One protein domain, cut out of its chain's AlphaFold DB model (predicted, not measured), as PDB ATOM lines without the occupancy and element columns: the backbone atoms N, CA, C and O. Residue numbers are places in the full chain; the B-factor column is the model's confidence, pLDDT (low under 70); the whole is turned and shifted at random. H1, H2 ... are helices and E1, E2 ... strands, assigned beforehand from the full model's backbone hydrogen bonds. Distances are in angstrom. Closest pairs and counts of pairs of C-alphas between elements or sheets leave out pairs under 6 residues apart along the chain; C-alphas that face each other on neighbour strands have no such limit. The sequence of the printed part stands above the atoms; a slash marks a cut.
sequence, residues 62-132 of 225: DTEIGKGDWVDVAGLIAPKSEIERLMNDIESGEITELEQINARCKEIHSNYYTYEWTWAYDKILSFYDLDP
ATOM      1  N   ASP A  62      37.440  22.608  -9.304       95.75
ATOM      2  CA  ASP A  62      38.269  23.527  -8.505       95.75
ATOM      3  C   ASP A  62      38.033  23.362  -6.992       95.75
ATOM      4  O   ASP A  62      38.767  23.907  -6.170       95.75
ATOM      5  N   THR A  63      36.973  22.643  -6.622       97.56
ATOM      6  CA  THR A  63      36.532  22.421  -5.246       97.56
ATOM      7  C   THR A  63      35.793  21.092  -5.133       97.56
ATOM      8  O   THR A  63      35.256  20.572  -6.109       97.56
ATOM      9  N   GLU A  64      35.732  20.564  -3.918       96.44
ATOM     10  CA  GLU A  64      34.923  19.394  -3.570       96.44
ATOM     11  C   GLU A  64      33.456  19.768  -3.280       96.44
ATOM     12  O   GLU A  64      32.575  18.907  -3.292       96.44
ATOM     13  N   ILE A  65      33.176  21.056  -3.045       97.56
ATOM     14  CA  ILE A  65      31.820  21.562  -2.801       97.56
ATOM     15  C   ILE A  65      30.990  21.441  -4.086       97.56
ATOM     16  O   ILE A  65      31.451  21.791  -5.173       97.56
ATOM     17  N   GLY A  66      29.757  20.952  -3.953       96.56
ATOM     18  CA  GLY A  66      28.860  20.669  -5.078       96.56
ATOM     19  C   GLY A  66      28.726  19.186  -5.414       96.56
ATOM     20  O   GLY A  66      27.834  18.825  -6.179       96.56
ATOM     21  N   LYS A  67      29.546  18.306  -4.824       95.50
ATOM     22  CA  LYS A  67      29.356  16.853  -4.946       95.50
ATOM     23  C   LYS A  67      28.047  16.397  -4.297       95.50
ATOM     24  O   LYS A  67      27.625  16.925  -3.272       95.50
ATOM     25  N   GLY A  68      27.462  15.346  -4.867       95.31
ATOM     26  CA  GLY A  68      26.288  14.681  -4.309       95.31
ATOM     27  C   GLY A  68      24.981  15.419  -4.585       95.31
ATOM     28  O   GLY A  68      24.735  15.876  -5.704       95.31
ATOM     29  N   ASP A  69      24.119  15.465  -3.574       96.69
ATOM     30  CA  ASP A  69      22.751  15.954  -3.712       96.69
ATOM     31  C   ASP A  69      22.668  17.480  -3.677       96.69
ATOM     32  O   ASP A  69      23.419  18.165  -2.978       96.69
ATOM     33  N   TRP A  70      21.684  18.000  -4.404       97.75
ATOM     34  CA  TRP A  70      21.332  19.412  -4.430       97.75
ATOM     35  C   TRP A  70      19.889  19.592  -3.980       97.75
ATOM     36  O   TRP A  70      19.039  18.734  -4.217       97.75
ATOM     37  N   VAL A  71      19.621  20.717  -3.325       97.56
ATOM     38  CA  VAL A  71      18.305  21.062  -2.784       97.56
ATOM     39  C   VAL A  71      17.880  22.447  -3.253       97.56
ATOM     40  O   VAL A  71      18.718  23.300  -3.545       97.56
ATOM     41  N   ASP A  72      16.568  22.655  -3.315       97.19
ATOM     42  CA  ASP A  72      15.962  23.963  -3.540       97.19
ATOM     43  C   ASP A  72      15.483  24.539  -2.203       97.19
ATOM     44  O   ASP A  72      14.577  23.997  -1.565       97.19
ATOM     45  N   VAL A  73      16.106  25.637  -1.777       94.44
ATOM     46  CA  VAL A  73      15.734  26.385  -0.576       94.44
ATOM     47  C   VAL A  73      15.127  27.716  -1.003       94.44
ATOM     48  O   VAL A  73      15.815  28.728  -1.125       94.44
ATOM     49  N   ALA A  74      13.815  27.704  -1.242       91.88
ATOM     50  CA  ALA A  74      13.037  28.885  -1.629       91.88
ATOM     51  C   ALA A  74      13.588  29.619  -2.874       91.88
ATOM     52  O   ALA A  74      13.641  30.848  -2.916       91.88
ATOM     53  N   GLY A  75      14.002  28.863  -3.891       93.94
ATOM     54  CA  GLY A  75      14.595  29.354  -5.134       93.94
ATOM     55  C   GLY A  75      16.126  29.367  -5.131       93.94
ATOM     56  O   GLY A  75      16.729  29.554  -6.189       93.94
ATOM     57  N   LEU A  76      16.774  29.156  -3.980       96.31
ATOM     58  CA  LEU A  76      18.216  28.942  -3.912       96.31
ATOM     59  C   LEU A  76      18.526  27.466  -4.170       96.31
ATOM     60  O   LEU A  76      18.374  26.623  -3.288       96.31
ATOM     61  N   ILE A  77      19.010  27.174  -5.373       97.38
ATOM     62  CA  ILE A  77      19.546  25.859  -5.723       97.38
ATOM     63  C   ILE A  77      20.968  25.750  -5.166       97.38
ATOM     64  O   ILE A  77      21.858  26.487  -5.595       97.38
ATOM     65  N   ALA A  78      21.174  24.854  -4.202       97.81
ATOM     66  CA  ALA A  78      22.416  24.756  -3.437       97.81
ATOM     67  C   ALA A  78      22.863  23.302  -3.217       97.81
ATOM     68  O   ALA A  78      22.009  22.410  -3.121       97.81
ATOM     69  N   PRO A  79      24.178  23.051  -3.061       98.19
ATOM     70  CA  PRO A  79      24.659  21.762  -2.589       98.19
ATOM     71  C   PRO A  79      24.075  21.471  -1.208       98.19
ATOM     72  O   PRO A  79      24.125  22.320  -0.311       98.19
ATOM     73  N   LYS A  80      23.549  20.261  -1.018       98.19
ATOM     74  CA  LYS A  80      22.948  19.850   0.254       98.19
ATOM     75  C   LYS A  80      23.935  19.993   1.417       98.19
ATOM     76  O   LYS A  80      23.530  20.432   2.488       98.19
ATOM     77  N   SER A  81      25.220  19.719   1.176       97.81
ATOM     78  CA  SER A  81      26.296  19.882   2.161       97.81
ATOM     79  C   SER A  81      26.387  21.301   2.724       97.81
ATOM     80  O   SER A  81      26.591  21.470   3.922       97.81
ATOM     81  N   GLU A  82      26.199  22.326   1.887       98.06
ATOM     82  CA  GLU A  82      26.317  23.723   2.316       98.06
ATOM     83  C   GLU A  82      25.087  24.179   3.099       98.06
ATOM     84  O   GLU A  82      25.202  24.975   4.029       98.06
ATOM     85  N   ILE A  83      23.912  23.634   2.776       97.94
ATOM     86  CA  ILE A  83      22.693  23.877   3.554       97.94
ATOM     87  C   ILE A  83      22.760  23.161   4.905       97.94
ATOM     88  O   ILE A  83      22.428  23.757   5.924       97.94
ATOM     89  N   GLU A  84      23.234  21.915   4.943       97.81
ATOM     90  CA  GLU A  84      23.472  21.183   6.193       97.81
ATOM     91  C   GLU A  84      24.500  21.899   7.072       97.81
ATOM     92  O   GLU A  84      24.285  22.050   8.273       97.81
ATOM     93  N   ARG A  85      25.573  22.428   6.477       97.44
ATOM     94  CA  ARG A  85      26.544  23.259   7.190       97.44
ATOM     95  C   ARG A  85      25.908  24.527   7.756       97.44
ATOM     96  O   ARG A  85      26.089  24.802   8.932       97.44
ATOM     97  N   LEU A  86      25.123  25.255   6.960       97.56
ATOM     98  CA  LEU A  86      24.394  26.435   7.434       97.56
ATOM     99  C   LEU A  86      23.477  26.101   8.622       97.56
ATOM    100  O   LEU A  86      23.442  26.854   9.590       97.56
ATOM    101  N   MET A  87      22.757  24.975   8.574       97.56
ATOM    102  CA  MET A  87      21.913  24.529   9.690       97.56
ATOM    103  C   MET A  87      22.742  24.228  10.941       97.56
ATOM    104  O   MET A  87      22.402  24.711  12.017       97.56
ATOM    105  N   ASN A  88      23.861  23.514  10.803       98.31
ATOM    106  CA  ASN A  88      24.754  23.206  11.923       98.31
ATOM    107  C   ASN A  88      25.370  24.475  12.545       98.31
ATOM    108  O   ASN A  88      25.455  24.587  13.770       98.31
ATOM    109  N   ASP A  89      25.772  25.446  11.720       98.12
ATOM    110  CA  ASP A  89      26.320  26.732  12.172       98.12
ATOM    111  C   ASP A  89      25.254  27.524  12.973       98.12
ATOM    112  O   ASP A  89      25.576  28.181  13.963       98.12
ATOM    113  N   ILE A  90      23.967  27.425  12.607       97.81
ATOM    114  CA  ILE A  90      22.848  28.022  13.362       97.81
ATOM    115  C   ILE A  90      22.601  27.266  14.676       97.81
ATOM    116  O   ILE A  90      22.497  27.878  15.736       97.81
ATOM    117  N   GLU A  91      22.506  25.935  14.626       97.88
ATOM    118  CA  GLU A  91      22.208  25.094  15.795       97.88
ATOM    119  C   GLU A  91      23.296  25.175  16.874       97.88
ATOM    120  O   GLU A  91      23.000  25.127  18.068       97.88
ATOM    121  N   SER A  92      24.554  25.328  16.459       97.81
ATOM    122  CA  SER A  92      25.699  25.485  17.359       97.81
ATOM    123  C   SER A  92      25.848  26.897  17.936       97.81
ATOM    124  O   SER A  92      26.609  27.087  18.887       97.81
ATOM    125  N   GLY A  93      25.120  27.880  17.397       97.19
ATOM    126  CA  GLY A  93      25.225  29.285  17.783       97.19
ATOM    127  C   GLY A  93      26.436  30.019  17.193       97.19
ATOM    128  O   GLY A  93      26.772  31.093  17.687       97.19
ATOM    129  N   GLU A  94      27.094  29.476  16.161       97.56
ATOM    130  CA  GLU A  94      28.096  30.209  15.364       97.56
ATOM    131  C   GLU A  94      27.428  31.322  14.540       97.56
ATOM    132  O   GLU A  94      27.930  32.447  14.456       97.56
ATOM    133  N   ILE A  95      26.255  31.023  13.980       97.50
ATOM    134  CA  ILE A  95      25.365  31.993  13.348       97.50
ATOM    135  C   ILE A  95      24.231  32.318  14.316       97.50
ATOM    136  O   ILE A  95      23.441  31.453  14.688       97.50
ATOM    137  N   THR A  96      24.130  33.587  14.700       96.94
ATOM    138  CA  THR A  96      23.119  34.080  15.649       96.94
ATOM    139  C   THR A  96      22.251  35.195  15.069       96.94
ATOM    140  O   THR A  96      21.193  35.495  15.624       96.94
ATOM    141  N   GLU A  97      22.652  35.778  13.936       97.69
ATOM    142  CA  GLU A  97      21.979  36.907  13.293       97.69
ATOM    143  C   GLU A  97      21.494  36.567  11.874       97.69
ATOM    144  O   GLU A  97      22.129  35.827  11.118       97.69
ATOM    145  N   LEU A  98      20.366  37.163  11.473       96.69
ATOM    146  CA  LEU A  98      19.758  36.940  10.157       96.69
ATOM    147  C   LEU A  98      20.673  37.402   9.009       96.69
ATOM    148  O   LEU A  98      20.729  36.775   7.950       96.69
ATOM    149  N   GLU A  99      21.421  38.481   9.219       97.75
ATOM    150  CA  GLU A  99      22.401  39.012   8.277       97.75
ATOM    151  C   GLU A  99      23.483  37.983   7.923       97.75
ATOM    152  O   GLU A  99      23.882  37.904   6.760       97.75
ATOM    153  N   GLN A 100      23.915  37.157   8.882       97.94
ATOM    154  CA  GLN A 100      24.905  36.100   8.654       97.94
ATOM    155  C   GLN A 100      24.324  34.967   7.796       97.94
ATOM    156  O   GLN A 100      24.982  34.502   6.864       97.94
ATOM    157  N   ILE A 101      23.065  34.582   8.035       96.88
ATOM    158  CA  ILE A 101      22.342  33.613   7.191       96.88
ATOM    159  C   ILE A 101      22.257  34.140   5.754       96.88
ATOM    160  O   ILE A 101      22.597  33.443   4.800       96.88
ATOM    161  N   ASN A 102      21.860  35.404   5.585       96.81
ATOM    162  CA  ASN A 102      21.777  36.033   4.268       96.81
ATOM    163  C   ASN A 102      23.148  36.096   3.574       96.81
ATOM    164  O   ASN A 102      23.243  35.881   2.367       96.81
ATOM    165  N   ALA A 103      24.221  36.366   4.324       97.56
ATOM    166  CA  ALA A 103      25.581  36.351   3.796       97.56
ATOM    167  C   ALA A 103      25.978  34.958   3.280       97.56
ATOM    168  O   ALA A 103      26.493  34.862   2.167       97.56
ATOM    169  N   ARG A 104      25.655  33.886   4.016       97.00
ATOM    170  CA  ARG A 104      25.877  32.497   3.576       97.00
ATOM    171  C   ARG A 104      25.091  32.146   2.318       97.00
ATOM    172  O   ARG A 104      25.659  31.612   1.370       97.00
ATOM    173  N   CYS A 105      23.812  32.507   2.248       97.19
ATOM    174  CA  CYS A 105      23.010  32.285   1.041       97.19
ATOM    175  C   CYS A 105      23.593  33.019  -0.181       97.19
ATOM    176  O   CYS A 105      23.643  32.460  -1.277       97.19
ATOM    177  N   LYS A 106      24.078  34.256   0.003       97.56
ATOM    178  CA  LYS A 106      24.754  35.025  -1.055       97.56
ATOM    179  C   LYS A 106      26.078  34.396  -1.474       97.56
ATOM    180  O   LYS A 106      26.363  34.362  -2.667       97.56
ATOM    181  N   GLU A 107      26.862  33.895  -0.523       97.75
ATOM    182  CA  GLU A 107      28.103  33.163  -0.787       97.75
ATOM    183  C   GLU A 107      27.824  31.937  -1.668       97.75
ATOM    184  O   GLU A 107      28.427  31.807  -2.736       97.75
ATOM    185  N   ILE A 108      26.852  31.101  -1.287       97.69
ATOM    186  CA  ILE A 108      26.450  29.915  -2.057       97.69
ATOM    187  C   ILE A 108      26.006  30.310  -3.469       97.69
ATOM    188  O   ILE A 108      26.500  29.759  -4.450       97.69
ATOM    189  N   HIS A 109      25.124  31.307  -3.588       97.50
ATOM    190  CA  HIS A 109      24.649  31.794  -4.884       97.50
ATOM    191  C   HIS A 109      25.793  32.315  -5.768       97.50
ATOM    192  O   HIS A 109      25.853  32.004  -6.956       97.50
ATOM    193  N   SER A 110      26.728  33.076  -5.194       97.88
ATOM    194  CA  SER A 110      27.865  33.637  -5.935       97.88
ATOM    195  C   SER A 110      28.822  32.568  -6.471       97.88
ATOM    196  O   SER A 110      29.455  32.774  -7.505       97.88
ATOM    197  N   ASN A 111      28.876  31.409  -5.810       97.62
ATOM    198  CA  ASN A 111      29.699  30.268  -6.197       97.62
ATOM    199  C   ASN A 111      28.930  29.211  -7.007       97.62
ATOM    200  O   ASN A 111      29.490  28.154  -7.299       97.62
ATOM    201  N   TYR A 112      27.680  29.489  -7.400       97.00
ATOM    202  CA  TYR A 112      26.787  28.516  -8.034       97.00
ATOM    203  C   TYR A 112      27.453  27.746  -9.179       97.00
ATOM    204  O   TYR A 112      27.475  26.523  -9.144       97.00
ATOM    205  N   TYR A 113      28.053  28.438 -10.153       96.56
ATOM    206  CA  TYR A 113      28.678  27.780 -11.310       96.56
ATOM    207  C   TYR A 113      29.931  26.970 -10.953       96.56
ATOM    208  O   TYR A 113      30.240  25.983 -11.614       96.56
ATOM    209  N   THR A 114      30.654  27.361  -9.901       97.38
ATOM    210  CA  THR A 114      31.806  26.594  -9.412       97.38
ATOM    211  C   THR A 114      31.340  25.276  -8.806       97.38
ATOM    212  O   THR A 114      31.907  24.228  -9.104       97.38
ATOM    213  N   TYR A 115      30.280  25.314  -7.995       97.94
ATOM    214  CA  TYR A 115      29.711  24.118  -7.377       97.94
ATOM    215  C   TYR A 115      28.979  23.244  -8.401       97.94
ATOM    216  O   TYR A 115      29.121  22.023  -8.381       97.94
ATOM    217  N   GLU A 116      28.223  23.853  -9.318       97.50
ATOM    218  CA  GLU A 116      27.530  23.151 -10.404       97.50
ATOM    219  C   GLU A 116      28.523  22.401 -11.278       97.50
ATOM    220  O   GLU A 116      28.259  21.253 -11.614       97.50
ATOM    221  N   TRP A 117      29.695  22.976 -11.569       98.31
ATOM    222  CA  TRP A 117      30.722  22.253 -12.311       98.31
ATOM    223  C   TRP A 117      31.186  20.984 -11.590       98.31
ATOM    224  O   TRP A 117      31.323  19.941 -12.226       98.31
ATOM    225  N   THR A 118      31.394  21.042 -10.272       98.25
ATOM    226  CA  THR A 118      31.753  19.860  -9.476       98.25
ATOM    227  C   THR A 118      30.705  18.754  -9.618       98.25
ATOM    228  O   THR A 118      31.057  17.588  -9.802       98.25
ATOM    229  N   TRP A 119      29.422  19.119  -9.583       98.00
ATOM    230  CA  TRP A 119      28.317  18.185  -9.798       98.00
ATOM    231  C   TRP A 119      28.270  17.654 -11.236       98.00
ATOM    232  O   TRP A 119      28.186  16.447 -11.462       98.00
ATOM    233  N   ALA A 120      28.342  18.551 -12.218       98.06
ATOM    234  CA  ALA A 120      28.234  18.218 -13.629       98.06
ATOM    235  C   ALA A 120      29.375  17.306 -14.067       98.06
ATOM    236  O   ALA A 120      29.131  16.364 -14.813       98.06
ATOM    237  N   TYR A 121      30.594  17.536 -13.573       98.38
ATOM    238  CA  TYR A 121      31.746  16.690 -13.855       98.38
ATOM    239  C   TYR A 121      31.518  15.243 -13.395       98.38
ATOM    240  O   TYR A 121      31.675  14.326 -14.198       98.38
ATOM    241  N   ASP A 122      31.043  15.026 -12.164       97.06
ATOM    242  CA  ASP A 122      30.671  13.692 -11.659       97.06
ATOM    243  C   ASP A 122      29.600  13.011 -12.535       97.06
ATOM    244  O   ASP A 122      29.689  11.823 -12.872       97.06
ATOM    245  N   LYS A 123      28.594  13.777 -12.978       97.69
ATOM    246  CA  LYS A 123      27.556  13.268 -13.885       97.69
ATOM    247  C   LYS A 123      28.058  13.001 -15.289       97.69
ATOM    248  O   LYS A 123      27.633  12.020 -15.877       97.69
ATOM    249  N   ILE A 124      28.983  13.792 -15.816       98.25
ATOM    250  CA  ILE A 124      29.619  13.535 -17.111       98.25
ATOM    251  C   ILE A 124      30.368  12.204 -17.070       98.25
ATOM    252  O   ILE A 124      30.184  11.393 -17.975       98.25
ATOM    253  N   LEU A 125      31.165  11.962 -16.024       97.88
ATOM    254  CA  LEU A 125      31.928  10.719 -15.894       97.88
ATOM    255  C   LEU A 125      31.007   9.498 -15.864       97.88
ATOM    256  O   LEU A 125      31.189   8.569 -16.643       97.88
ATOM    257  N   SER A 126      29.983   9.525 -15.011       97.06
ATOM    258  CA  SER A 126      29.062   8.392 -14.857       97.06
ATOM    259  C   SER A 126      28.094   8.210 -16.031       97.06
ATOM    260  O   SER A 126      27.788   7.080 -16.395       97.06
ATOM    261  N   PHE A 127      27.608   9.294 -16.639       97.75
ATOM    262  CA  PHE A 127      26.619   9.231 -17.720       97.75
ATOM    263  C   PHE A 127      27.232   8.836 -19.067       97.75
ATOM    264  O   PHE A 127      26.593   8.131 -19.842       97.75
ATOM    265  N   TYR A 128      28.464   9.273 -19.349       97.69
ATOM    266  CA  TYR A 128      29.181   8.929 -20.583       97.69
ATOM    267  C   TYR A 128      30.191   7.787 -20.411       97.69
ATOM    268  O   TYR A 128      30.916   7.504 -21.364       97.69
ATOM    269  N   ASP A 129      30.233   7.163 -19.228       97.56
ATOM    270  CA  ASP A 129      31.155   6.079 -18.865       97.56
ATOM    271  C   ASP A 129      32.624   6.433 -19.164       97.56
ATOM    272  O   ASP A 129      33.310   5.793 -19.961       97.56
ATOM    273  N   LEU A 130      33.090   7.538 -18.573       97.81
ATOM    274  CA  LEU A 130      34.444   8.058 -18.759       97.81
ATOM    275  C   LEU A 130      35.319   7.812 -17.532       97.81
ATOM    276  O   LEU A 130      34.923   8.096 -16.401       97.81
ATOM    277  N   ASP A 131      36.560   7.401 -17.783       97.38
ATOM    278  CA  ASP A 131      37.625   7.409 -16.782       97.38
ATOM    279  C   ASP A 131      38.290   8.803 -16.752       97.38
ATOM    280  O   ASP A 131      38.793   9.260 -17.788       97.38
ATOM    281  N   PRO A 132      38.307   9.499 -15.595       96.50
ATOM    282  CA  PRO A 132      38.912  10.823 -15.460       96.50
ATOM    283  C   PRO A 132      40.389  10.878 -15.878       96.50
ATOM    284  O   PRO A 132      40.832  11.910 -16.388       96.50
TER     285      PRO A 132
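AT A GLANCE: This is residues 62 to 132 of the 225 residues of the protein "DUF4954 family protein" of Bacteroidales bacterium (UniProt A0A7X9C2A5). Two helices, H1 and H2, lie side by side and run opposite ways, and a third, H3, leads away from the end of H2 as an arm that makes the model long. A small hairpin of two short strands, E1 and E2, sits near the place where H2 passes into H3, with H1 starting directly from its second strand. The printed part has 71 residues, with two named strands followed by three named helices, in the order E1, E2, H1, H2, H3; the sheet has the order E1 - E2 and is antiparallel. The class is mostly helix, and the whole is loose, with a radius of gyration of the C-alphas of 14.0 A and spans of 45 by 21 by 20 A.

IN THESE COORDINATES: The printed part begins at Asp 62, with its C-alpha at (38.269, 23.527, -8.505). E1 takes residues 70 to 73, beginning at C-alpha 70 at (21.332, 19.412, -4.430), and E2 takes residues 76 to 79. H1 follows with residues 80 to 91 and is 16.4 A long from first to last C-alpha. H2 holds residues 98 to 110 and is 18.3 A long. H3, the longest helix, holds residues 112 to 127 and is 21.6 A long, ending at C-alpha 127 at (26.619, 9.231, -17.720).

HOW THE PARTS SIT: E1 and E2 form an antiparallel hairpin, with 149 degrees between their directions. N 71 and O 78 are within hydrogen-bond range at 2.9 A, as are N 78 and O 71 at 3.0 A. The closest C-alphas of E1 and H1 are those of Trp 70 and Lys 80, 5.0 A apart. H1 and H2 form a helical hairpin: they only just touch, with 3 pairs of C-alphas within 8 A, and H1 does so with residues 82 to 86 alone. Their closest C-alphas are those of Leu 86 and Arg 104, 7.3 A apart, and they run opposite ways at a shallow tilt of 14 degrees. The closest C-alphas of E2 and H2 are those of Ala 78 and Ile 108, 6.7 A apart. Those of E2 and H3 are Pro 79 and Tyr 115, 7.3 A apart. H2 and H3 meet only through their link. H3 is apart from H1 and from E1, and H2 is apart from E1. In H1, H2 and H3 every O i to N i+4 pair is within hydrogen-bond range.

THE WHOLE: The outline is a rod, and the two C-alphas farthest apart are those of Glu 97 and Asp 129, at 45.5 A. The printed part has no cut. The links from E1 to E2, E2 to H1 and H2 to H3 are tight, and the link from H1 to H2, with 6 residues, is short. The mean pLDDT of the printed part is 97.3, and no printed residue is under 70.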